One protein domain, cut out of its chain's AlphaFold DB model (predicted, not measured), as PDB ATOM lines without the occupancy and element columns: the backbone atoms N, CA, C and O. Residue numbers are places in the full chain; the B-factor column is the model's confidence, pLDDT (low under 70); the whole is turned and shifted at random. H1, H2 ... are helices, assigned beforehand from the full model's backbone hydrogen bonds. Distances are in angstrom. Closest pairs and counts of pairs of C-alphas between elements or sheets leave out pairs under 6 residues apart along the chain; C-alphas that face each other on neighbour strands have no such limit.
ATOM      1  N   LYS A 186     -25.188 -11.005  28.387       74.88
ATOM      2  CA  LYS A 186     -23.774 -11.057  27.979       74.88
ATOM      3  C   LYS A 186     -23.600 -11.811  26.666       74.88
ATOM      4  O   LYS A 186     -23.013 -11.256  25.745       74.88
ATOM      5  N   ARG A 187     -24.171 -13.018  26.544       75.25
ATOM      6  CA  ARG A 187     -24.119 -13.813  25.306       75.25
ATOM      7  C   ARG A 187     -24.642 -13.033  24.105       75.25
ATOM      8  O   ARG A 187     -23.974 -13.000  23.084       75.25
ATOM      9  N   ARG A 188     -25.773 -12.327  24.233       72.81
ATOM     10  CA  ARG A 188     -26.296 -11.466  23.154       72.81
ATOM     11  C   ARG A 188     -25.321 -10.351  22.771       72.81
ATOM     12  O   ARG A 188     -25.169 -10.084  21.587       72.81
ATOM     13  N   HIS A 189     -24.659  -9.716  23.740       75.50
ATOM     14  CA  HIS A 189     -23.667  -8.671  23.460       75.50
ATOM     15  C   HIS A 189     -22.423  -9.252  22.772       75.50
ATOM     16  O   HIS A 189     -21.956  -8.653  21.813       75.50
ATOM     17  N   PHE A 190     -21.933 -10.424  23.192       76.25
ATOM     18  CA  PHE A 190     -20.828 -11.123  22.522       76.25
ATOM     19  C   PHE A 190     -21.184 -11.558  21.096       76.25
ATOM     20  O   PHE A 190     -20.379 -11.365  20.192       76.25
ATOM     21  N   VAL A 191     -22.394 -12.081  20.872       74.06
ATOM     22  CA  VAL A 191     -22.878 -12.442  19.528       74.06
ATOM     23  C   VAL A 191     -22.974 -11.205  18.635       74.06
ATOM     24  O   VAL A 191     -22.485 -11.230  17.512       74.06
ATOM     25  N   LEU A 192     -23.542 -10.100  19.131       69.25
ATOM     26  CA  LEU A 192     -23.586  -8.834  18.391       69.25
ATOM     27  C   LEU A 192     -22.180  -8.307  18.073       69.25
ATOM     28  O   LEU A 192     -21.942  -7.850  16.961       69.25
ATOM     29  N   LEU A 193     -21.251  -8.398  19.027       71.19
ATOM     30  CA  LEU A 193     -19.858  -7.994  18.849       71.19
ATOM     31  C   LEU A 193     -19.178  -8.811  17.738       71.19
ATOM     32  O   LEU A 193     -18.543  -8.233  16.860       71.19
ATOM     33  N   ALA A 194     -19.362 -10.135  17.750       71.31
ATOM     34  CA  ALA A 194     -18.836 -11.035  16.727       71.31
ATOM     35  C   ALA A 194     -19.441 -10.745  15.345       71.31
ATOM     36  O   ALA A 194     -18.708 -10.662  14.366       71.31
ATOM     37  N   LEU A 195     -20.757 -10.517  15.265       72.56
ATOM     38  CA  LEU A 195     -21.427 -10.154  14.013       72.56
ATOM     39  C   LEU A 195     -20.902  -8.830  13.446       72.56
ATOM     40  O   LEU A 195     -20.581  -8.772  12.266       72.56
ATOM     41  N   ILE A 196     -20.767  -7.786  14.270       67.75
ATOM     42  CA  ILE A 196     -20.233  -6.490  13.820       67.75
ATOM     43  C   ILE A 196     -18.794  -6.641  13.323       67.75
ATOM     44  O   ILE A 196     -18.447  -6.092  12.282       67.75
ATOM     45  N   PHE A 197     -17.969  -7.404  14.039       71.44
ATOM     46  CA  PHE A 197     -16.591  -7.667  13.639       71.44
ATOM     47  C   PHE A 197     -16.516  -8.407  12.296       71.44
ATOM     48  O   PHE A 197     -15.773  -7.992  11.410       71.44
ATOM     49  N   LEU A 198     -17.341  -9.440  12.104       74.81
ATOM     50  CA  LEU A 198     -17.425 -10.185  10.844       74.81
ATOM     51  C   LEU A 198     -17.927  -9.313   9.686       74.81
ATOM     52  O   LEU A 198     -17.354  -9.362   8.602       74.81
ATOM     53  N   ILE A 199     -18.944  -8.477   9.914       66.31
ATOM     54  CA  ILE A 199     -19.449  -7.524   8.913       66.31
ATOM     55  C   ILE A 199     -18.368  -6.496   8.559       66.31
ATOM     56  O   ILE A 199     -18.176  -6.191   7.385       66.31
ATOM     57  N   SER A 200     -17.626  -5.995   9.550       60.88
ATOM     58  CA  SER A 200     -16.531  -5.045   9.334       60.88
ATOM     59  C   SER A 200     -15.383  -5.666   8.536       60.88
ATOM     60  O   SER A 200     -14.861  -5.018   7.633       60.88
ATOM     61  N   ILE A 201     -15.008  -6.916   8.833       67.56
ATOM     62  CA  ILE A 201     -13.997  -7.657   8.065       67.56
ATOM     63  C   ILE A 201     -14.483  -7.905   6.642       67.56
ATOM     64  O   ILE A 201     -13.738  -7.658   5.700       67.56
ATOM     65  N   SER A 202     -15.726  -8.361   6.475       59.44
ATOM     66  CA  SER A 202     -16.308  -8.602   5.155       59.44
ATOM     67  C   SER A 202     -16.340  -7.323   4.327       59.44
ATOM     68  O   SER A 202     -15.971  -7.358   3.163       59.44
ATOM     69  N   SER A 203     -16.731  -6.192   4.921       57.19
ATOM     70  CA  SER A 203     -16.729  -4.894   4.249       57.19
ATOM     71  C   SER A 203     -15.317  -4.488   3.829       57.19
ATOM     72  O   SER A 203     -15.118  -4.141   2.670       57.19
ATOM     73  N   LEU A 204     -14.326  -4.602   4.719       58.28
ATOM     74  CA  LEU A 204     -12.931  -4.287   4.402       58.28
ATOM     75  C   LEU A 204     -12.362  -5.203   3.304       58.28
ATOM     76  O   LEU A 204     -11.629  -4.742   2.432       58.28
ATOM     77  N   LEU A 205     -12.741  -6.482   3.312       61.44
ATOM     78  CA  LEU A 205     -12.358  -7.460   2.298       61.44
ATOM     79  C   LEU A 205     -13.001  -7.154   0.939       61.44
ATOM     80  O   LEU A 205     -12.315  -7.189  -0.077       61.44
ATOM     81  N   THR A 206     -14.294  -6.815   0.908       56.00
ATOM     82  CA  THR A 206     -14.980  -6.395  -0.322       56.00
ATOM     83  C   THR A 206     -14.307  -5.167  -0.920       56.00
ATOM     84  O   THR A 206     -14.060  -5.146  -2.117       56.00
ATOM     85  N   ILE A 207     -13.950  -4.182  -0.093       55.88
ATOM     86  CA  ILE A 207     -13.209  -2.993  -0.526       55.88
ATOM     87  C   ILE A 207     -11.867  -3.395  -1.136       55.88
ATOM     88  O   ILE A 207     -11.570  -3.000  -2.255       55.88
ATOM     89  N   TYR A 208     -11.082  -4.215  -0.434       55.34
ATOM     90  CA  TYR A 208      -9.771  -4.664  -0.903       55.34
ATOM     91  C   TYR A 208      -9.835  -5.381  -2.260       55.34
ATOM     92  O   TYR A 208      -8.983  -5.157  -3.112       55.34
ATOM     93  N   ILE A 209     -10.856  -6.215  -2.481       59.91
ATOM     94  CA  ILE A 209     -11.049  -6.945  -3.744       59.91
ATOM     95  C   ILE A 209     -11.554  -6.019  -4.862       59.91
ATOM     96  O   ILE A 209     -11.244  -6.242  -6.029       59.91
ATOM     97  N   LEU A 210     -12.323  -4.980  -4.524       61.97
ATOM     98  CA  LEU A 210     -12.894  -4.046  -5.495       61.97
ATOM     99  C   LEU A 210     -11.894  -2.973  -5.970       61.97
ATOM    100  O   LEU A 210     -12.229  -2.241  -6.894       61.97
ATOM    101  N   PHE A 211     -10.690  -2.880  -5.385       58.72
ATOM    102  CA  PHE A 211      -9.585  -2.029  -5.858       58.72
ATOM    103  C   PHE A 211      -8.730  -2.770  -6.904       58.72
ATOM    104  O   PHE A 211      -7.884  -3.580  -6.521       58.72
ATOM    105  N   PRO A 212      -8.882  -2.510  -8.218       50.62
ATOM    106  CA  PRO A 212      -8.237  -3.331  -9.242       50.62
ATOM    107  C   PRO A 212      -6.820  -2.863  -9.603       50.62
ATOM    108  O   PRO A 212      -6.090  -3.611 -10.241       50.62
ATOM    109  N   ASN A 213      -6.413  -1.646  -9.231       51.91
ATOM    110  CA  ASN A 213      -5.085  -1.115  -9.544       51.91
ATOM    111  C   ASN A 213      -4.754   0.047  -8.608       51.91
ATOM    112  O   ASN A 213      -5.298   1.136  -8.757       51.91
ATOM    113  N   ILE A 214      -3.877  -0.199  -7.636       53.56
ATOM    114  CA  ILE A 214      -3.259   0.856  -6.827       53.56
ATOM    115  C   ILE A 214      -1.875   1.095  -7.430       53.56
ATOM    116  O   ILE A 214      -1.074   0.156  -7.503       53.56
ATOM    117  N   ASP A 215      -1.624   2.327  -7.873       51.97
ATOM    118  CA  ASP A 215      -0.334   2.769  -8.408       51.97
ATOM    119  C   ASP A 215       0.786   2.483  -7.380       51.97
ATOM    120  O   ASP A 215       0.558   2.575  -6.164       51.97
ATOM    121  N   PRO A 216       2.008   2.103  -7.798       56.84
ATOM    122  CA  PRO A 216       3.054   1.655  -6.879       56.84
ATOM    123  C   PRO A 216       3.494   2.729  -5.863       56.84
ATOM    124  O   PRO A 216       4.021   2.366  -4.809       56.84
ATOM    125  N   GLU A 217       3.216   4.014  -6.111       51.38
ATOM    126  CA  GLU A 217       3.422   5.106  -5.146       51.38
ATOM    127  C   GLU A 217       2.379   5.120  -4.008       51.38
ATOM    128  O   GLU A 217       2.762   5.248  -2.841       51.38
ATOM    129  N   GLU A 218       1.088   4.884  -4.278       51.47
ATOM    130  CA  GLU A 218       0.028   4.835  -3.247       51.47
ATOM    131  C   GLU A 218       0.139   3.594  -2.344       51.47
ATOM    132  O   GLU A 218      -0.191   3.623  -1.153       51.47
ATOM    133  N   LYS A 219       0.708   2.506  -2.872       51.69
ATOM    134  CA  LYS A 219       0.980   1.263  -2.132       51.69
ATOM    135  C   LYS A 219       1.944   1.469  -0.953       51.69
ATOM    136  O   LYS A 219       1.918   0.700   0.008       51.69
ATOM    137  N   SER A 220       2.766   2.521  -0.997       51.75
ATOM    138  CA  SER A 220       3.712   2.883   0.068       51.75
ATOM    139  C   SER A 220       3.059   3.593   1.269       51.75
ATOM    140  O   SER A 220       3.578   3.500   2.388       51.75
ATOM    141  N   ALA A 221       1.896   4.229   1.064       50.72
ATOM    142  CA  ALA A 221       1.067   4.824   2.117       50.72
ATOM    143  C   ALA A 221       0.225   3.771   2.863       50.72
ATOM    144  O   ALA A 221      -0.159   3.965   4.016       50.72
ATOM    145  N   PHE A 222       0.007   2.611   2.241       54.66
ATOM    146  CA  PHE A 222      -0.709   1.461   2.793       54.66
ATOM    147  C   PHE A 222       0.175   0.595   3.706       54.66
ATOM    148  O   PHE A 222       0.312  -0.619   3.547       54.66
ATOM    149  N   LYS A 223       0.828   1.219   4.688       58.53
ATOM    150  CA  LYS A 223       1.572   0.474   5.708       58.53
ATOM    151  C   LYS A 223       0.605  -0.118   6.726       58.53
ATOM    152  O   LYS A 223      -0.310   0.557   7.188       58.53
ATOM    153  N   ILE A 224       0.850  -1.372   7.116       57.53
ATOM    154  CA  ILE A 224       0.168  -1.982   8.262       57.53
ATOM    155  C   ILE A 224       0.402  -1.061   9.468       57.53
ATOM    156  O   ILE A 224       1.565  -0.790   9.794       57.53
ATOM    157  N   PRO A 225      -0.665  -0.561  10.111       59.91
ATOM    158  CA  PRO A 225      -0.533   0.417  11.173       59.91
ATOM    159  C   PRO A 225       0.151  -0.242  12.370       59.91
ATOM    160  O   PRO A 225      -0.298  -1.279  12.862       59.91
ATOM    161  N   LYS A 226       1.265   0.344  12.816       68.88
ATOM    162  CA  LYS A 226       2.036  -0.152  13.968       68.88
ATOM    163  C   LYS A 226       1.624   0.542  15.260       68.88
ATOM    164  O   LYS A 226       1.804  -0.023  16.337       68.88
ATOM    165  N   THR A 227       1.056   1.741  15.153       65.88
ATOM    166  CA  THR A 227       0.510   2.501  16.276       65.88
ATOM    167  C   THR A 227      -1.002   2.695  16.143       65.88
ATOM    168  O   THR A 227      -1.597   2.529  15.075       65.88
ATOM    169  N   ILE A 228      -1.646   3.046  17.258       60.47
ATOM    170  CA  ILE A 228      -3.084   3.350  17.292       60.47
ATOM    171  C   ILE A 228      -3.411   4.571  16.424       60.47
ATOM    172  O   ILE A 228      -4.484   4.618  15.824       60.47
ATOM    173  N   ASP A 229      -2.508   5.547  16.341       49.69
ATOM    174  CA  ASP A 229      -2.734   6.751  15.547       49.69
ATOM    175  C   ASP A 229      -2.576   6.472  14.049       49.69
ATOM    176  O   ASP A 229      -3.428   6.904  13.271       49.69
ATOM    177  N   ASP A 230      -1.628   5.612  13.660       54.44
ATOM    178  CA  ASP A 230      -1.532   5.105  12.283       54.44
ATOM    179  C   ASP A 230      -2.823   4.394  11.863       54.44
ATOM    180  O   ASP A 230      -3.297   4.570  10.747       54.44
ATOM    181  N   ALA A 231      -3.430   3.609  12.762       55.62
ATOM    182  CA  ALA A 231      -4.672   2.893  12.474       55.62
ATOM    183  C   ALA A 231      -5.861   3.846  12.273       55.62
ATOM    184  O   ALA A 231      -6.706   3.601  11.409       55.62
ATOM    185  N   LYS A 232      -5.931   4.944  13.039       55.09
ATOM    186  CA  LYS A 232      -6.959   5.986  12.859       55.09
ATOM    187  C   LYS A 232      -6.782   6.712  11.529       55.09
ATOM    188  O   LYS A 232      -7.763   6.918  10.819       55.09
ATOM    189  N   ILE A 233      -5.544   7.075  11.197       54.53
ATOM    190  CA  ILE A 233      -5.201   7.759   9.947       54.53
ATOM    191  C   ILE A 233      -5.508   6.843   8.762       54.53
ATOM    192  O   ILE A 233      -6.242   7.237   7.859       54.53
ATOM    193  N   LEU A 234      -5.057   5.590   8.806       57.56
ATOM    194  CA  LEU A 234      -5.321   4.609   7.759       57.56
ATOM    195  C   LEU A 234      -6.824   4.356   7.585       57.56
ATOM    196  O   LEU A 234      -7.315   4.335   6.461       57.56
ATOM    197  N   GLY A 235      -7.573   4.250   8.687       62.62
ATOM    198  CA  GLY A 235      -9.031   4.152   8.655       62.62
ATOM    199  C   GLY A 235      -9.693   5.365   7.995       62.62
ATOM    200  O   GLY A 235     -10.606   5.195   7.190       62.62
ATOM    201  N   SER A 236      -9.208   6.579   8.274       55.91
ATOM    202  CA  SER A 236      -9.712   7.803   7.638       55.91
ATOM    203  C   SER A 236      -9.396   7.862   6.141       55.91
ATOM    204  O   SER A 236     -10.273   8.212   5.355       55.91
ATOM    205  N   ILE A 237      -8.201   7.434   5.725       56.75
ATOM    206  CA  ILE A 237      -7.777   7.387   4.319       56.75
ATOM    207  C   ILE A 237      -8.608   6.358   3.548       56.75
ATOM    208  O   ILE A 237      -9.164   6.688   2.507       56.75
ATOM    209  N   PHE A 238      -8.789   5.149   4.081       58.03
ATOM    210  CA  PHE A 238      -9.660   4.136   3.473       58.03
ATOM    211  C   PHE A 238     -11.072   4.665   3.234       58.03
ATOM    212  O   PHE A 238     -11.625   4.493   2.151       58.03
ATOM    213  N   LEU A 239     -11.642   5.332   4.240       59.34
ATOM    214  CA  LEU A 239     -12.979   5.911   4.170       59.34
ATOM    215  C   LEU A 239     -13.045   7.047   3.135       59.34
ATOM    216  O   LEU A 239     -14.040   7.171   2.427       59.34
ATOM    217  N   SER A 240     -11.961   7.818   3.010       55.22
ATOM    218  CA  SER A 240     -11.799   8.900   2.032       55.22
ATOM    219  C   SER A 240     -11.773   8.380   0.598       55.22
ATOM    220  O   SER A 240     -12.472   8.909  -0.264       55.22
ATOM    221  N   ILE A 241     -10.985   7.334   0.333       53.84
ATOM    222  CA  ILE A 241     -10.851   6.786  -1.019       53.84
ATOM    223  C   ILE A 241     -12.136   6.044  -1.409       53.84
ATOM    224  O   ILE A 241     -12.623   6.206  -2.530       53.84
ATOM    225  N   LEU A 242     -12.761   5.325  -0.468       55.25
ATOM    226  CA  LEU A 242     -14.052   4.678  -0.704       55.25
ATOM    227  C   LEU A 242     -15.144   5.659  -1.107       55.25
ATOM    228  O   LEU A 242     -15.994   5.339  -1.938       55.25
ATOM    229  N   ALA A 243     -15.114   6.846  -0.506       56.41
ATOM    230  CA  ALA A 243     -16.123   7.852  -0.745       56.41
ATOM    231  C   ALA A 243     -15.888   8.668  -2.025       56.41
ATOM    232  O   ALA A 243     -16.838   9.255  -2.540       56.41
ATOM    233  N   ARG A 244     -14.651   8.694  -2.543       57.00
ATOM    234  CA  ARG A 244     -14.256   9.521  -3.694       57.00
ATOM    235  C   ARG A 244     -14.121   8.749  -5.011       57.00
ATOM    236  O   ARG A 244     -14.414   9.320  -6.053       57.00
ATOM    237  N   PHE A 245     -13.707   7.479  -4.982       54.06
ATOM    238  CA  PHE A 245     -13.300   6.757  -6.201       54.06
ATOM    239  C   PHE A 245     -14.149   5.535  -6.567       54.06
ATOM    240  O   PHE A 245     -14.078   5.080  -7.705       54.06
ATOM    241  N   LEU A 246     -14.948   4.992  -5.640       55.00
ATOM    242  CA  LEU A 246     -15.526   3.651  -5.815       55.00
ATOM    243  C   LEU A 246     -17.054   3.626  -6.012       55.00
ATOM    244  O   LEU A 246     -17.577   2.633  -6.511       55.00
ATOM    245  N   TYR A 247     -17.776   4.697  -5.653       59.28
ATOM    246  CA  TYR A 247     -19.246   4.735  -5.693       59.28
ATOM    247  C   TYR A 247     -19.815   6.137  -5.992       59.28
ATOM    248  O   TYR A 247     -19.205   7.135  -5.609       59.28
ATOM    249  N   PRO A 248     -21.024   6.241  -6.587       69.81
ATOM    250  CA  PRO A 248     -21.785   7.491  -6.644       69.81
ATOM    251  C   PRO A 248     -21.970   8.101  -5.247       69.81
ATOM    252  O   PRO A 248     -22.226   7.368  -4.287       69.81
ATOM    253  N   PHE A 249     -21.911   9.433  -5.144       75.31
ATOM    254  CA  PHE A 249     -21.957  10.188  -3.879       75.31
ATOM    255  C   PHE A 249     -22.981   9.675  -2.838       75.31
ATOM    256  O   PHE A 249     -22.592   9.474  -1.686       75.31
ATOM    257  N   PRO A 250     -24.254   9.374  -3.185       79.44
ATOM    258  CA  PRO A 250     -25.223   8.878  -2.203       79.44
ATOM    259  C   PRO A 250     -24.872   7.498  -1.629       79.44
ATOM    260  O   PRO A 250     -25.097   7.236  -0.449       79.44
ATOM    261  N   ILE A 251     -24.304   6.614  -2.454       74.12
ATOM    262  CA  ILE A 251     -23.914   5.254  -2.062       74.12
ATOM    263  C   ILE A 251     -22.658   5.312  -1.188       74.12
ATOM    264  O   ILE A 251     -22.609   4.669  -0.139       74.12
ATOM    265  N   ALA A 252     -21.687   6.141  -1.574       67.88
ATOM    266  CA  ALA A 252     -20.504   6.445  -0.776       67.88
ATOM    267  C   ALA A 252     -20.881   6.958   0.624       67.88
ATOM    268  O   ALA A 252     -20.470   6.379   1.632       67.88
ATOM    269  N   LEU A 253     -21.725   7.991   0.700       75.50
ATOM    270  CA  LEU A 253     -22.175   8.570   1.965       75.50
ATOM    271  C   LEU A 253     -22.899   7.540   2.843       75.50
ATOM    272  O   LEU A 253     -22.613   7.435   4.038       75.50
ATOM    273  N   PHE A 254     -23.799   6.748   2.255       80.62
ATOM    274  CA  PHE A 254     -24.519   5.694   2.966       80.62
ATOM    275  C   PHE A 254     -23.568   4.654   3.574       80.62
ATOM    276  O   PHE A 254     -23.682   4.331   4.760       80.62
ATOM    277  N   LEU A 255     -22.605   4.154   2.791       69.12
ATOM    278  CA  LEU A 255     -21.630   3.157   3.240       69.12
ATOM    279  C   LEU A 255     -20.736   3.695   4.361       69.12
ATOM    280  O   LEU A 255     -20.506   2.994   5.349       69.12
ATOM    281  N   VAL A 256     -20.284   4.946   4.253       73.12
ATOM    282  CA  VAL A 256     -19.482   5.613   5.288       73.12
ATOM    283  C   VAL A 256     -20.265   5.744   6.598       73.12
ATOM    284  O   VAL A 256     -19.769   5.357   7.661       73.12
ATOM    285  N   CYS A 257     -21.512   6.218   6.532       80.56
ATOM    286  CA  CYS A 257     -22.375   6.360   7.707       80.56
ATOM    287  C   CYS A 257     -22.683   5.001   8.356       80.56
ATOM    288  O   CYS A 257     -22.671   4.872   9.587       80.56
ATOM    289  N   LEU A 258     -22.916   3.971   7.537       78.12
ATOM    290  CA  LEU A 258     -23.177   2.610   7.998       78.12
ATOM    291  C   LEU A 258     -21.955   2.017   8.705       78.12
ATOM    292  O   LEU A 258     -22.072   1.530   9.831       78.12
ATOM    293  N   CYS A 259     -20.781   2.113   8.079       71.19
ATOM    294  CA  CYS A 259     -19.516   1.638   8.634       71.19
ATOM    295  C   CYS A 259     -19.204   2.321   9.975       71.19
ATOM    296  O   CYS A 259     -18.947   1.648  10.977       71.19
ATOM    297  N   SER A 260     -19.340   3.649  10.034       79.00
ATOM    298  CA  SER A 260     -19.131   4.428  11.259       79.00
ATOM    299  C   SER A 260     -20.080   4.008  12.389       79.00
ATOM    300  O   SER A 260     -19.656   3.797  13.527       79.00
ATOM    301  N   SER A 261     -21.360   3.792  12.079       82.38
ATOM    302  CA  SER A 261     -22.369   3.382  13.068       82.38
ATOM    303  C   SER A 261     -22.136   1.972  13.604       82.38
ATOM    304  O   SER A 261     -22.321   1.724  14.802       82.38
ATOM    305  N   LEU A 262     -21.700   1.049  12.743       77.88
ATOM    306  CA  LEU A 262     -21.319  -0.307  13.131       77.88
ATOM    307  C   LEU A 262     -20.070  -0.292  14.025       77.88
ATOM    308  O   LEU A 262     -20.102  -0.857  15.120       77.88
ATOM    309  N   GLY A 263     -19.018   0.431  13.632       75.94
ATOM    310  CA  GLY A 263     -17.800   0.586  14.434       75.94
ATOM    311  C   GLY A 263     -18.062   1.250  15.792       75.94
ATOM    312  O   GLY A 263     -17.631   0.756  16.835       75.94
ATOM    313  N   ALA A 264     -18.860   2.319  15.823       81.56
ATOM    314  CA  ALA A 264     -19.264   2.969  17.067       81.56
ATOM    315  C   ALA A 264     -20.072   2.030  17.975       81.56
ATOM    316  O   ALA A 264     -19.883   2.028  19.194       81.56
ATOM    317  N   SER A 265     -20.938   1.197  17.392       81.31
ATOM    318  CA  SER A 265     -21.715   0.194  18.128       81.31
ATOM    319  C   SER A 265     -20.832  -0.892  18.733       81.31
ATOM    320  O   SER A 265     -21.090  -1.330  19.853       81.31
ATOM    321  N   PHE A 266     -19.752  -1.282  18.054       77.00
ATOM    322  CA  PHE A 266     -18.746  -2.180  18.619       77.00
ATOM    323  C   PHE A 266     -18.105  -1.575  19.877       77.00
ATOM    324  O   PHE A 266     -18.122  -2.195  20.941       77.00
ATOM    325  N   CYS A 267     -17.625  -0.329  19.794       76.12
ATOM    326  CA  CYS A 267     -17.045   0.382  20.939       76.12
ATOM    327  C   CYS A 267     -18.050   0.550  22.091       76.12
ATOM    328  O   CYS A 267     -17.702   0.356  23.258       76.12
ATOM    329  N   TYR A 268     -19.307   0.858  21.767       87.12
ATOM    330  CA  TYR A 268     -20.406   0.934  22.728       87.12
ATOM    331  C   TYR A 268     -20.604  -0.402  23.458       87.12
ATOM    332  O   TYR A 268     -20.699  -0.440  24.686       87.12
ATOM    333  N   LEU A 269     -20.656  -1.520  22.729       82.25
ATOM    334  CA  LEU A 269     -20.862  -2.843  23.325       82.25
ATOM    335  C   LEU A 269     -19.680  -3.239  24.212       82.25
ATOM    336  O   LEU A 269     -19.889  -3.758  25.309       82.25
ATOM    337  N   LEU A 270     -18.456  -2.933  23.779       76.75
ATOM    338  CA  LEU A 270     -17.245  -3.180  24.554       76.75
ATOM    339  C   LEU A 270     -17.243  -2.373  25.862       76.75
ATOM    340  O   LEU A 270     -17.018  -2.926  26.940       76.75
ATOM    341  N   SER A 271     -17.601  -1.088  25.792       82.00
ATOM    342  CA  SER A 271     -17.785  -0.242  26.976       82.00
ATOM    343  C   SER A 271     -18.879  -0.780  27.902       82.00
ATOM    344  O   SER A 271     -18.712  -0.841  29.122       82.00
ATOM    345  N   LYS A 272     -19.993  -1.255  27.340       86.25
ATOM    346  CA  LYS A 272     -21.089  -1.826  28.124       86.25
ATOM    347  C   LYS A 272     -20.684  -3.107  28.857       86.25
ATOM    348  O   LYS A 272     -21.135  -3.326  29.981       86.25
ATOM    349  N   LEU A 273     -19.845  -3.939  28.240       80.44
ATOM    350  CA  LEU A 273     -19.357  -5.193  28.820       80.44
ATOM    351  C   LEU A 273     -18.297  -4.961  29.904       80.44
ATOM    352  O   LEU A 273     -18.403  -5.535  30.991       80.44
ATOM    353  N   PHE A 274     -17.302  -4.116  29.624       78.75
ATOM    354  CA  PHE A 274     -16.124  -3.942  30.481       78.75
ATOM    355  C   PHE A 274     -16.116  -2.597  31.218       78.75
ATOM    356  O   PHE A 274     -15.966  -2.553  32.441       78.75
ATOM    357  N   GLY A 275     -16.339  -1.499  30.495       74.06
ATOM    358  CA  GLY A 275     -16.232  -0.128  31.006       74.06
ATOM    359  C   GLY A 275     -17.243   0.210  32.101       74.06
ATOM    360  O   GLY A 275     -16.883   0.805  33.117       74.06
ATOM    361  N   ARG A 276     -18.498  -0.235  31.961       79.06
ATOM    362  CA  ARG A 276     -19.572   0.087  32.916       79.06
ATOM    363  C   ARG A 276     -19.279  -0.396  34.339       79.06
ATOM    364  O   ARG A 276     -19.563   0.325  35.290       79.06
ATOM    365  N   ARG A 277     -18.702  -1.592  34.504       76.00
ATOM    366  CA  ARG A 277     -18.386  -2.148  35.835       76.00
ATOM    367  C   ARG A 277     -17.278  -1.372  36.530       76.00
ATOM    368  O   ARG A 277     -17.373  -1.112  37.724       76.00
ATOM    369  N   ILE A 278     -16.247  -1.009  35.773       74.81
ATOM    370  CA  ILE A 278     -15.104  -0.252  36.280       74.81
ATOM    371  C   ILE A 278     -15.575   1.148  36.678       74.81
ATOM    372  O   ILE A 278     -15.389   1.562  37.815       74.81
ATOM    373  N   LEU A 279     -16.268   1.855  35.787       76.19
ATOM    374  CA  LEU A 279     -16.641   3.249  36.027       76.19
ATOM    375  C   LEU A 279     -17.695   3.403  37.131       76.19
ATOM    376  O   LEU A 279     -17.568   4.307  37.954       76.19
ATOM    377  N   LEU A 280     -18.658   2.480  37.245       75.31
ATOM    378  CA  LEU A 280     -19.590   2.463  38.380       75.31
ATOM    379  C   LEU A 280     -18.909   2.149  39.718       75.31
ATOM    380  O   LEU A 280     -19.447   2.534  40.753       75.31
ATOM    381  N   LYS A 281     -17.750   1.479  39.724       78.69
ATOM    382  CA  LYS A 281     -16.986   1.220  40.952       78.69
ATOM    383  C   LYS A 281     -16.341   2.499  41.494       78.69
ATOM    384  O   LYS A 281     -16.359   2.705  42.701       78.69
ATOM    385  N   TYR A 282     -15.807   3.352  40.618       76.69
ATOM    386  CA  TYR A 282     -15.072   4.560  41.019       76.69
ATOM    387  C   TYR A 282     -15.942   5.827  41.090       76.69
ATOM    388  O   TYR A 282     -15.725   6.663  41.958       76.69
ATOM    389  N   PHE A 283     -16.952   5.973  40.222       81.12
ATOM    390  CA  PHE A 283     -17.714   7.224  40.055       81.12
ATOM    391  C   PHE A 283     -19.232   7.050  40.214       81.12
ATOM    392  O   PHE A 283     -20.021   7.770  39.597       81.12
ATOM    393  N   ARG A 284     -19.657   6.094  41.051       79.00
ATOM    394  CA  ARG A 284     -21.057   5.657  41.193       79.00
ATOM    395  C   ARG A 284     -22.065   6.805  41.306       79.00
ATOM    396  O   ARG A 284     -23.022   6.836  40.541       79.00
ATOM    397  N   MET A 285     -21.848   7.740  42.233       80.50
ATOM    398  CA  MET A 285     -22.810   8.811  42.532       80.50
ATOM    399  C   MET A 285     -23.041   9.733  41.327       80.50
ATOM    400  O   MET A 285     -24.179   9.899  40.898       80.50
ATOM    401  N   LYS A 286     -21.960  10.227  40.705       76.19
ATOM    402  CA  LYS A 286     -22.041  11.092  39.516       76.19
ATOM    403  C   LYS A 286     -22.716  10.388  38.339       76.19
ATOM    404  O   LYS A 286     -23.533  10.992  37.652       76.19
ATOM    405  N   ILE A 287     -22.404   9.107  38.120       81.25
ATOM    406  CA  ILE A 287     -23.001   8.331  37.026       81.25
ATOM    407  C   ILE A 287     -24.508   8.174  37.232       81.25
ATOM    408  O   ILE A 287     -25.257   8.367  36.280       81.25
ATOM    409  N   ILE A 288     -24.964   7.880  38.453       84.06
ATOM    410  CA  ILE A 288     -26.400   7.752  38.746       84.06
ATOM    411  C   ILE A 288     -27.119   9.091  38.524       84.06
ATOM    412  O   ILE A 288     -28.213   9.113  37.961       84.06
ATOM    413  N   ASP A 289     -26.516  10.215  38.919       80.31
ATOM    414  CA  ASP A 289     -27.098  11.538  38.666       80.31
ATOM    415  C   ASP A 289     -27.206  11.837  37.163       80.31
ATOM    416  O   ASP A 289     -28.236  12.329  36.699       80.31
ATOM    417  N   TRP A 290     -26.172  11.510  36.382       78.44
ATOM    418  CA  TRP A 290     -26.192  11.664  34.924       78.44
ATOM    419  C   TRP A 290     -27.210  10.742  34.257       78.44
ATOM    420  O   TRP A 290     -27.963  11.202  33.405       78.44
ATOM    421  N   GLN A 291     -27.306   9.482  34.689       84.50
ATOM    422  CA  GLN A 291     -28.339   8.547  34.235       84.50
ATOM    423  C   GLN A 291     -29.739   9.109  34.493       84.50
ATOM    424  O   GLN A 291     -30.567   9.113  33.588       84.50
ATOM    425  N   ARG A 292     -30.001   9.655  35.690       81.19
ATOM    426  CA  ARG A 292     -31.292  10.288  36.011       81.19
ATOM    427  C   ARG A 292     -31.592  11.479  35.099       81.19
ATOM    428  O   ARG A 292     -32.715  11.602  34.620       81.19
ATOM    429  N   LYS A 293     -30.608  12.345  34.832       77.62
ATOM    430  CA  LYS A 293     -30.775  13.489  33.915       77.62
ATOM    431  C   LYS A 293     -31.088  13.037  32.487       77.62
ATOM    432  O   LYS A 293     -31.985  13.587  31.863       77.62
ATOM    433  N   VAL A 294     -30.396  12.013  31.996       79.19
ATOM    434  CA  VAL A 294     -30.605  11.451  30.653       79.19
ATOM    435  C   VAL A 294     -31.966  10.762  30.546       79.19
ATOM    436  O   VAL A 294     -32.661  10.935  29.551       79.19
ATOM    437  N   GLN A 295     -32.398  10.049  31.591       82.06
ATOM    438  CA  GLN A 295     -33.716   9.408  31.637       82.06
ATOM    439  C   GLN A 295     -34.873  10.413  31.620       82.06
ATOM    440  O   GLN A 295     -35.894  10.127  31.007       82.06
ATOM    441  N   LYS A 296     -34.714  11.604  32.218       78.00
ATOM    442  CA  LYS A 296     -35.718  12.682  32.116       78.00
ATOM    443  C   LYS A 296     -35.936  13.173  30.681       78.00
ATOM    444  O   LYS A 296     -36.993  13.712  30.385       78.00
ATOM    445  N   HIS A 297     -34.955  12.973  29.802       77.25
ATOM    446  CA  HIS A 297     -35.000  13.355  28.390       77.25
ATOM    447  C   HIS A 297     -34.895  12.126  27.470       77.25
ATOM    448  O   HIS A 297     -34.295  12.190  26.394       77.25
ATOM    449  N   SER A 298     -35.462  10.986  27.891       77.94
ATOM    450  CA  SER A 298     -35.363   9.711  27.163       77.94
ATOM    451  C   SER A 298     -35.947   9.754  25.750       77.94
ATOM    452  O   SER A 298     -35.488   9.032  24.864       77.94
ATOM    453  N   ASP A 299     -36.939  10.611  25.529       81.44
ATOM    454  CA  ASP A 299     -37.680  10.671  24.268       81.44
ATOM    455  C   ASP A 299     -36.891  11.410  23.177       81.44
ATOM    456  O   ASP A 299     -37.078  11.173  21.985       81.44
ATOM    457  N   SER A 300     -35.928  12.245  23.576       82.81
ATOM    458  CA  SER A 300     -35.079  13.041  22.684       82.81
ATOM    459  C   SER A 300     -33.652  12.495  22.543       82.81
ATOM    460  O   SER A 300     -32.781  13.183  22.010       82.81
ATOM    461  N   LEU A 301     -33.375  11.265  22.995       86.88
ATOM    462  CA  LEU A 301     -32.011  10.708  22.988       86.88
ATOM    463  C   LEU A 301     -31.408  10.589  21.588       86.88
ATOM    464  O   LEU A 301     -30.207  10.772  21.427       86.88
ATOM    465  N   LEU A 302     -32.226  10.291  20.575       87.31
ATOM    466  CA  LEU A 302     -31.765  10.240  19.188       87.31
ATOM    467  C   LEU A 302     -31.228  11.609  18.750       87.31
ATOM    468  O   LEU A 302     -30.102  11.694  18.269       87.31
ATOM    469  N   TRP A 303     -31.993  12.675  18.993       85.75
ATOM    470  CA  TRP A 303     -31.596  14.046  18.667       85.75
ATOM    471  C   TRP A 303     -30.365  14.494  19.444       85.75
ATOM    472  O   TRP A 303     -29.474  15.117  18.876       85.75
ATOM    473  N   PHE A 304     -30.275  14.107  20.716       87.00
ATOM    474  CA  PHE A 304     -29.103  14.379  21.536       87.00
ATOM    475  C   PHE A 304     -27.833  13.748  20.947       87.00
ATOM    476  O   PHE A 304     -26.810  14.418  20.835       87.00
ATOM    477  N   ILE A 305     -27.890  12.484  20.510       88.19
ATOM    478  CA  ILE A 305     -26.737  11.826  19.880       88.19
ATOM    479  C   ILE A 305     -26.396  12.459  18.527       88.19
ATOM    480  O   ILE A 305     -25.214  12.647  18.251       88.19
ATOM    481  N   ILE A 306     -27.390  12.816  17.704       85.81
ATOM    482  CA  ILE A 306     -27.152  13.523  16.432       85.81
ATOM    483  C   ILE A 306     -26.414  14.834  16.690       85.81
ATOM    484  O   ILE A 306     -25.376  15.080  16.080       85.81
ATOM    485  N   PHE A 307     -26.914  15.640  17.629       85.12
ATOM    486  CA  PHE A 307     -26.293  16.902  18.011       85.12
ATOM    487  C   PHE A 307     -24.839  16.689  18.433       85.12
ATOM    488  O   PHE A 307     -23.946  17.290  17.846       85.12
ATOM    489  N   LEU A 308     -24.585  15.757  19.358       83.56
ATOM    490  CA  LEU A 308     -23.233  15.474  19.840       83.56
ATOM    491  C   LEU A 308     -22.261  14.997  18.754       83.56
ATOM    492  O   LEU A 308     -21.058  15.150  18.928       83.56
ATOM    493  N   ARG A 309     -22.754  14.378  17.677       83.38
ATOM    494  CA  ARG A 309     -21.944  13.860  16.562       83.38
ATOM    495  C   ARG A 309     -21.660  14.902  15.494       83.38
ATOM    496  O   ARG A 309     -20.603  14.854  14.874       83.38
ATOM    497  N   ILE A 310     -22.606  15.812  15.286       78.56
ATOM    498  CA  ILE A 310     -22.432  16.968  14.411       78.56
ATOM    499  C   ILE A 310     -21.486  17.967  15.074       78.56
ATOM    500  O   ILE A 310     -20.599  18.514  14.423       78.56
ATOM    501  N   THR A 311     -21.654  18.196  16.378       71.75
ATOM    502  CA  THR A 311     -20.781  19.096  17.120       71.75
ATOM    503  C   THR A 311     -19.430  18.434  17.393       71.75
ATOM    504  O   THR A 311     -19.385  17.329  17.928       71.75
ATOM    505  N   PRO A 312     -18.314  19.127  17.167       64.94
ATOM    506  CA  PRO A 312     -16.965  18.604  17.421       64.94
ATOM    507  C   PRO A 312     -16.545  18.591  18.891       64.94
ATOM    508  O   PRO A 312     -15.399  18.283  19.204       64.94
ATOM    509  N   ILE A 313     -17.431  19.030  19.785       68.25
ATOM    510  CA  ILE A 313     -17.088  19.378  21.164       68.25
ATOM    511  C   ILE A 313     -16.600  18.137  21.916       68.25
ATOM    512  O   ILE A 313     -15.676  18.211  22.724       68.25
ATOM    513  N   LEU A 314     -17.219  16.985  21.646       66.94
ATOM    514  CA  LEU A 314     -16.871  15.723  22.283       66.94
ATOM    515  C   LEU A 314     -16.175  14.789  21.288       66.94
ATOM    516  O   LEU A 314     -16.724  14.508  20.222       66.94
ATOM    517  N   PRO A 315     -15.013  14.212  21.647       73.12
ATOM    518  CA  PRO A 315     -14.373  13.202  20.819       73.12
ATOM    519  C   PRO A 315     -15.295  12.006  20.549       73.12
ATOM    520  O   PRO A 315     -15.953  11.488  21.454       73.12
ATOM    521  N   ASN A 316     -15.274  11.478  19.322       71.31
ATOM    522  CA  ASN A 316     -16.132  10.354  18.931       71.31
ATOM    523  C   ASN A 316     -15.966   9.112  19.824       71.31
ATOM    524  O   ASN A 316     -16.953   8.439  20.137       71.31
ATOM    525  N   TRP A 317     -14.736   8.825  20.262       76.31
ATOM    526  CA  TRP A 317     -14.445   7.711  21.168       76.31
ATOM    527  C   TRP A 317     -15.100   7.899  22.544       76.31
ATOM    528  O   TRP A 317     -15.569   6.926  23.136       76.31
ATOM    529  N   PHE A 318     -15.183   9.143  23.027       78.69
ATOM    530  CA  PHE A 318     -15.769   9.475  24.322       78.69
ATOM    531  C   PHE A 318     -17.278   9.230  24.306       78.69
ATOM    532  O   PHE A 318     -17.803   8.564  25.195       78.69
ATOM    533  N   ILE A 319     -17.967   9.659  23.244       84.19
ATOM    534  CA  ILE A 319     -19.406   9.408  23.066       84.19
ATOM    535  C   ILE A 319     -19.684   7.894  23.038       84.19
ATOM    536  O   ILE A 319     -20.605   7.428  23.713       84.19
ATOM    537  N   ASN A 320     -18.863   7.109  22.327       86.19
ATOM    538  CA  ASN A 320     -18.988   5.644  22.274       86.19
ATOM    539  C   ASN A 320     -18.819   4.997  23.657       86.19
ATOM    540  O   ASN A 320     -19.558   4.077  24.009       86.19
ATOM    541  N   LEU A 321     -17.847   5.478  24.437       81.38
ATOM    542  CA  LEU A 321     -17.532   4.956  25.763       81.38
ATOM    543  C   LEU A 321     -18.611   5.326  26.786       81.38
ATOM    544  O   LEU A 321     -19.044   4.465  27.548       81.38
ATOM    545  N   CYS A 322     -19.059   6.580  26.803       83.75
ATOM    546  CA  CYS A 322     -19.951   7.105  27.834       83.75
ATOM    547  C   CYS A 322     -21.421   6.739  27.619       83.75
ATOM    548  O   CYS A 322     -22.107   6.455  28.598       83.75
ATOM    549  N   SER A 323     -21.901   6.663  26.373       89.69
ATOM    550  CA  SER A 323     -23.309   6.360  26.056       89.69
ATOM    551  C   SER A 323     -23.906   5.145  26.804       89.69
ATOM    552  O   SER A 323     -24.960   5.300  27.421       89.69
ATOM    553  N   PRO A 324     -23.264   3.956  26.857       89.94
ATOM    554  CA  PRO A 324     -23.807   2.802  27.591       89.94
ATOM    555  C   PRO A 324     -23.732   2.936  29.120       89.94
ATOM    556  O   PRO A 324     -24.363   2.158  29.845       89.94
ATOM    557  N   ILE A 325     -22.919   3.871  29.617       87.38
ATOM    558  CA  ILE A 325     -22.715   4.134  31.045       87.38
ATOM    559  C   ILE A 325     -23.825   5.039  31.559       87.38
ATOM    560  O   ILE A 325     -24.367   4.768  32.624       87.38
ATOM    561  N   ILE A 326     -24.214   6.048  30.780       88.00
ATOM    562  CA  ILE A 326     -25.341   6.944  31.083       88.00
ATOM    563  C   ILE A 326     -26.705   6.385  30.636       88.00
ATOM    564  O   ILE A 326     -27.687   7.115  30.603       88.00
ATOM    565  N   ASP A 327     -26.776   5.088  30.320       88.19
ATOM    566  CA  ASP A 327     -28.001   4.370  29.944       88.19
ATOM    567  C   ASP A 327     -28.689   4.841  28.649       88.19
ATOM    568  O   ASP A 327     -29.883   4.606  28.457       88.19
ATOM    569  N   VAL A 328     -27.939   5.406  27.695       90.31
ATOM    570  CA  VAL A 328     -28.463   5.623  26.338       90.31
ATOM    571  C   VAL A 328     -28.669   4.262  25.660       90.31
ATOM    572  O   VAL A 328     -27.716   3.489  25.574       90.31
ATOM    573  N   PRO A 329     -29.869   3.930  25.149       91.75
ATOM    574  CA  PRO A 329     -30.093   2.655  24.474       91.75
ATOM    575  C   PRO A 329     -29.327   2.547  23.142       91.75
ATOM    576  O   PRO A 329     -29.089   3.536  22.454       91.75
ATOM    577  N   LEU A 330     -29.005   1.319  22.715       90.69
ATOM    578  CA  LEU A 330     -28.212   1.082  21.495       90.69
ATOM    579  C   LEU A 330     -28.890   1.604  20.214       90.69
ATOM    580  O   LEU A 330     -28.210   2.087  19.321       90.69
ATOM    581  N   LYS A 331     -30.223   1.519  20.117       93.81
ATOM    582  CA  LYS A 331     -30.975   1.959  18.926       93.81
ATOM    583  C   LYS A 331     -30.818   3.464  18.633       93.81
ATOM    584  O   LYS A 331     -30.339   3.781  17.547       93.81
ATOM    585  N   PRO A 332     -31.169   4.391  19.551       93.00
ATOM    586  CA  PRO A 332     -30.965   5.821  19.324       93.00
ATOM    587  C   PRO A 332     -29.483   6.173  19.161       93.00
ATOM    588  O   PRO A 332     -29.163   7.052  18.372       93.00
ATOM    589  N   PHE A 333     -28.572   5.451  19.825       93.00
ATOM    590  CA  PHE A 333     -27.136   5.626  19.615       93.00
ATOM    591  C   PHE A 333     -26.692   5.267  18.184       93.00
ATOM    592  O   PHE A 333     -25.952   6.034  17.565       93.00
ATOM    593  N   PHE A 334     -27.152   4.130  17.650       93.50
ATOM    594  CA  PHE A 334     -26.831   3.672  16.296       93.50
ATOM    595  C   PHE A 334     -27.349   4.658  15.248       93.50
ATOM    596  O   PHE A 334     -26.562   5.191  14.473       93.50
ATOM    597  N   PHE A 335     -28.651   4.956  15.263       95.06
ATOM    598  CA  PHE A 335     -29.251   5.858  14.275       95.06
ATOM    599  C   PHE A 335     -28.772   7.299  14.438       95.06
ATOM    600  O   PHE A 335     -28.539   7.980  13.443       95.06
ATOM    601  N   GLY A 336     -28.558   7.755  15.673       92.25
ATOM    602  CA  GLY A 336     -27.999   9.078  15.917       92.25
ATOM    603  C   GLY A 336     -26.561   9.210  15.416       92.25
ATOM    604  O   GLY A 336     -26.191  10.253  14.894       92.25
ATOM    605  N   THR A 337     -25.762   8.142  15.503       87.94
ATOM    606  CA  THR A 337     -24.421   8.108  14.899       87.94
ATOM    607  C   THR A 337     -24.502   8.065  13.374       87.94
ATOM    608  O   THR A 337     -23.780   8.810  12.721       87.94
ATOM    609  N   PHE A 338     -25.414   7.269  12.814       88.75
ATOM    610  CA  PHE A 338     -25.609   7.151  11.368       88.75
ATOM    611  C   PHE A 338     -25.933   8.495  10.723       88.75
ATOM    612  O   PHE A 338     -25.288   8.892   9.760       88.75
ATOM    613  N   VAL A 339     -26.897   9.221  11.293       91.56
ATOM    614  CA  VAL A 339     -27.304  10.536  10.786       91.56
ATOM    615  C   VAL A 339     -26.290  11.615  11.164       91.56
ATOM    616  O   VAL A 339     -25.933  12.444  10.334       91.56
ATOM    617  N   GLY A 340     -25.788  11.608  12.400       87.50
ATOM    618  CA  GLY A 340     -24.899  12.656  12.896       87.50
ATOM    619  C   GLY A 340     -23.521  12.682  12.229       87.50
ATOM    620  O   GLY A 340     -22.907  13.739  12.154       87.50
ATOM    621  N   VAL A 341     -23.048  11.546  11.708       82.62
ATOM    622  CA  VAL A 341     -21.796  11.461  10.936       82.62
ATOM    623  C   VAL A 341     -21.995  11.880   9.477       82.62
ATOM    624  O   VAL A 341     -21.036  12.308   8.840       82.62
ATOM    625  N   ALA A 342     -23.224  11.844   8.953       83.50
ATOM    626  CA  ALA A 342     -23.485  12.192   7.561       83.50
ATOM    627  C   ALA A 342     -23.043  13.621   7.230       83.50
ATOM    628  O   ALA A 342     -22.389  13.830   6.217       83.50
ATOM    629  N   LEU A 343     -23.328  14.595   8.099       82.38
ATOM    630  CA  LEU A 343     -22.970  15.993   7.853       82.38
ATOM    631  C   LEU A 343     -21.448  16.219   7.731       82.38
ATOM    632  O   LEU A 343     -21.022  16.737   6.696       82.38
ATOM    633  N   PRO A 344     -20.604  15.801   8.697       75.00
ATOM    634  CA  PRO A 344     -19.158  15.898   8.526       75.00
ATOM    635  C   PRO A 344     -18.650  15.047   7.355       75.00
ATOM    636  O   PRO A 344     -17.698  15.455   6.705       75.00
ATOM    637  N   SER A 345     -19.283  13.913   7.026       76.12
ATOM    638  CA  SER A 345     -18.923  13.115   5.846       76.12
ATOM    639  C   SER A 345     -19.259  13.795   4.515       76.12
ATOM    640  O   SER A 345     -18.500  13.641   3.567       76.12
ATOM    641  N   ILE A 346     -20.344  14.567   4.425       77.38
ATOM    642  CA  ILE A 346     -20.686  15.347   3.223       77.38
ATOM    643  C   ILE A 346     -19.634  16.423   2.988       77.38
ATOM    644  O   ILE A 346     -19.050  16.463   1.907       77.38
ATOM    645  N   LEU A 347     -19.342  17.216   4.029       73.06
ATOM    646  CA  LEU A 347     -18.224  18.159   4.002       73.06
ATOM    647  C   LEU A 347     -16.940  17.428   3.621       73.06
ATOM    648  O   LEU A 347     -16.123  17.976   2.889       73.06
ATOM    649  N   PHE A 348     -16.809  16.162   4.049       66.75
ATOM    650  CA  PHE A 348     -15.616  15.396   3.760       66.75
ATOM    651  C   PHE A 348     -15.395  15.053   2.308       66.75
ATOM    652  O   PHE A 348     -14.295  15.184   1.771       66.75
ATOM    653  N   ILE A 349     -16.460  14.589   1.685       65.31
ATOM    654  CA  ILE A 349     -16.443  14.147   0.305       65.31
ATOM    655  C   ILE A 349     -16.344  15.355  -0.633       65.31
ATOM    656  O   ILE A 349     -15.710  15.245  -1.678       65.31
ATOM    657  N   GLN A 350     -16.925  16.494  -0.239       66.12
ATOM    658  CA  GLN A 350     -16.945  17.737  -1.015       66.12
ATOM    659  C   GLN A 350     -15.678  18.589  -0.875       66.12
ATOM    660  O   GLN A 350     -15.403  19.389  -1.761       66.12
ATOM    661  N   ALA A 351     -14.910  18.441   0.208       61.31
ATOM    662  CA  ALA A 351     -13.653  19.161   0.380       61.31
ATOM    663  C   ALA A 351     -12.596  18.626  -0.604       61.31
ATOM    664  O   ALA A 351     -11.945  17.603  -0.360       61.31
TER     665      ALA A 351
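This is residues 186 to 351 of the 395 residues of the protein "Hypothetical protein" of Rotaria sordida (UniProt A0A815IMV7). An elongated body of helices is built round one long, kinked helix, H3: H1 packs along one side, H7 crosses another, and H5 lies side by side with H7. H2 makes a hairpin with H3, short H6 packs on H3, H4 sits at the far end, and residues 215 to 220 stick out. The 166 printed residues, all helix in class, hold seven named helices, H1 to H7 in chain order, and no named strand. The whole is compact, with a radius of gyration of the C-alphas of 17.6 A and spans of 56 by 29 by 26 A.

Start at the hub, H3, residues 249 to 282, kinked by 51 degrees near residue 275. H1, residues 186 to 210, touches its residues 259 to 273 at a shallow tilt of 32 degrees, opposite ways; the closest C-alphas, of Leu 193 and Phe 266, are 5.9 A apart. H7, residues 330 to 350, touches H3 at a steep tilt of 46 degrees; closest are C-alphas 257 and 338, 4.9 A. H5, residues 298 to 310, touches H7, closest at C-alphas 306 and 340, 4.3 A. H2, residues 228 to 245, touches H3, closest at C-alphas 243 and 252, 4.6 A. H6, residues 316 to 322, touches H3, closest at C-alphas 268 and 320, 4.9 A. H4, residues 284 to 296, touches no helix. Every O i to N i+4 pair is within hydrogen-bond range in H1, H2, H4 and H6, against 27 of 30 in H3, 7 of 9 in H5 and 14 of 17 in H7.

Find C-alpha 249 at (-21.957, 10.188, -3.879); H3 runs 45.8 A from there. H1 spans 35.9 A from (-23.774, -11.057, 27.979), and H7 30.2 A to (-16.945, 17.737, -1.015).

The farthest C-alphas, of Pro 216 and Met 285, are 56.2 A apart. The printed part has no cut; the link H1 to H2 is long. Low confidence includes residues 199 to 248.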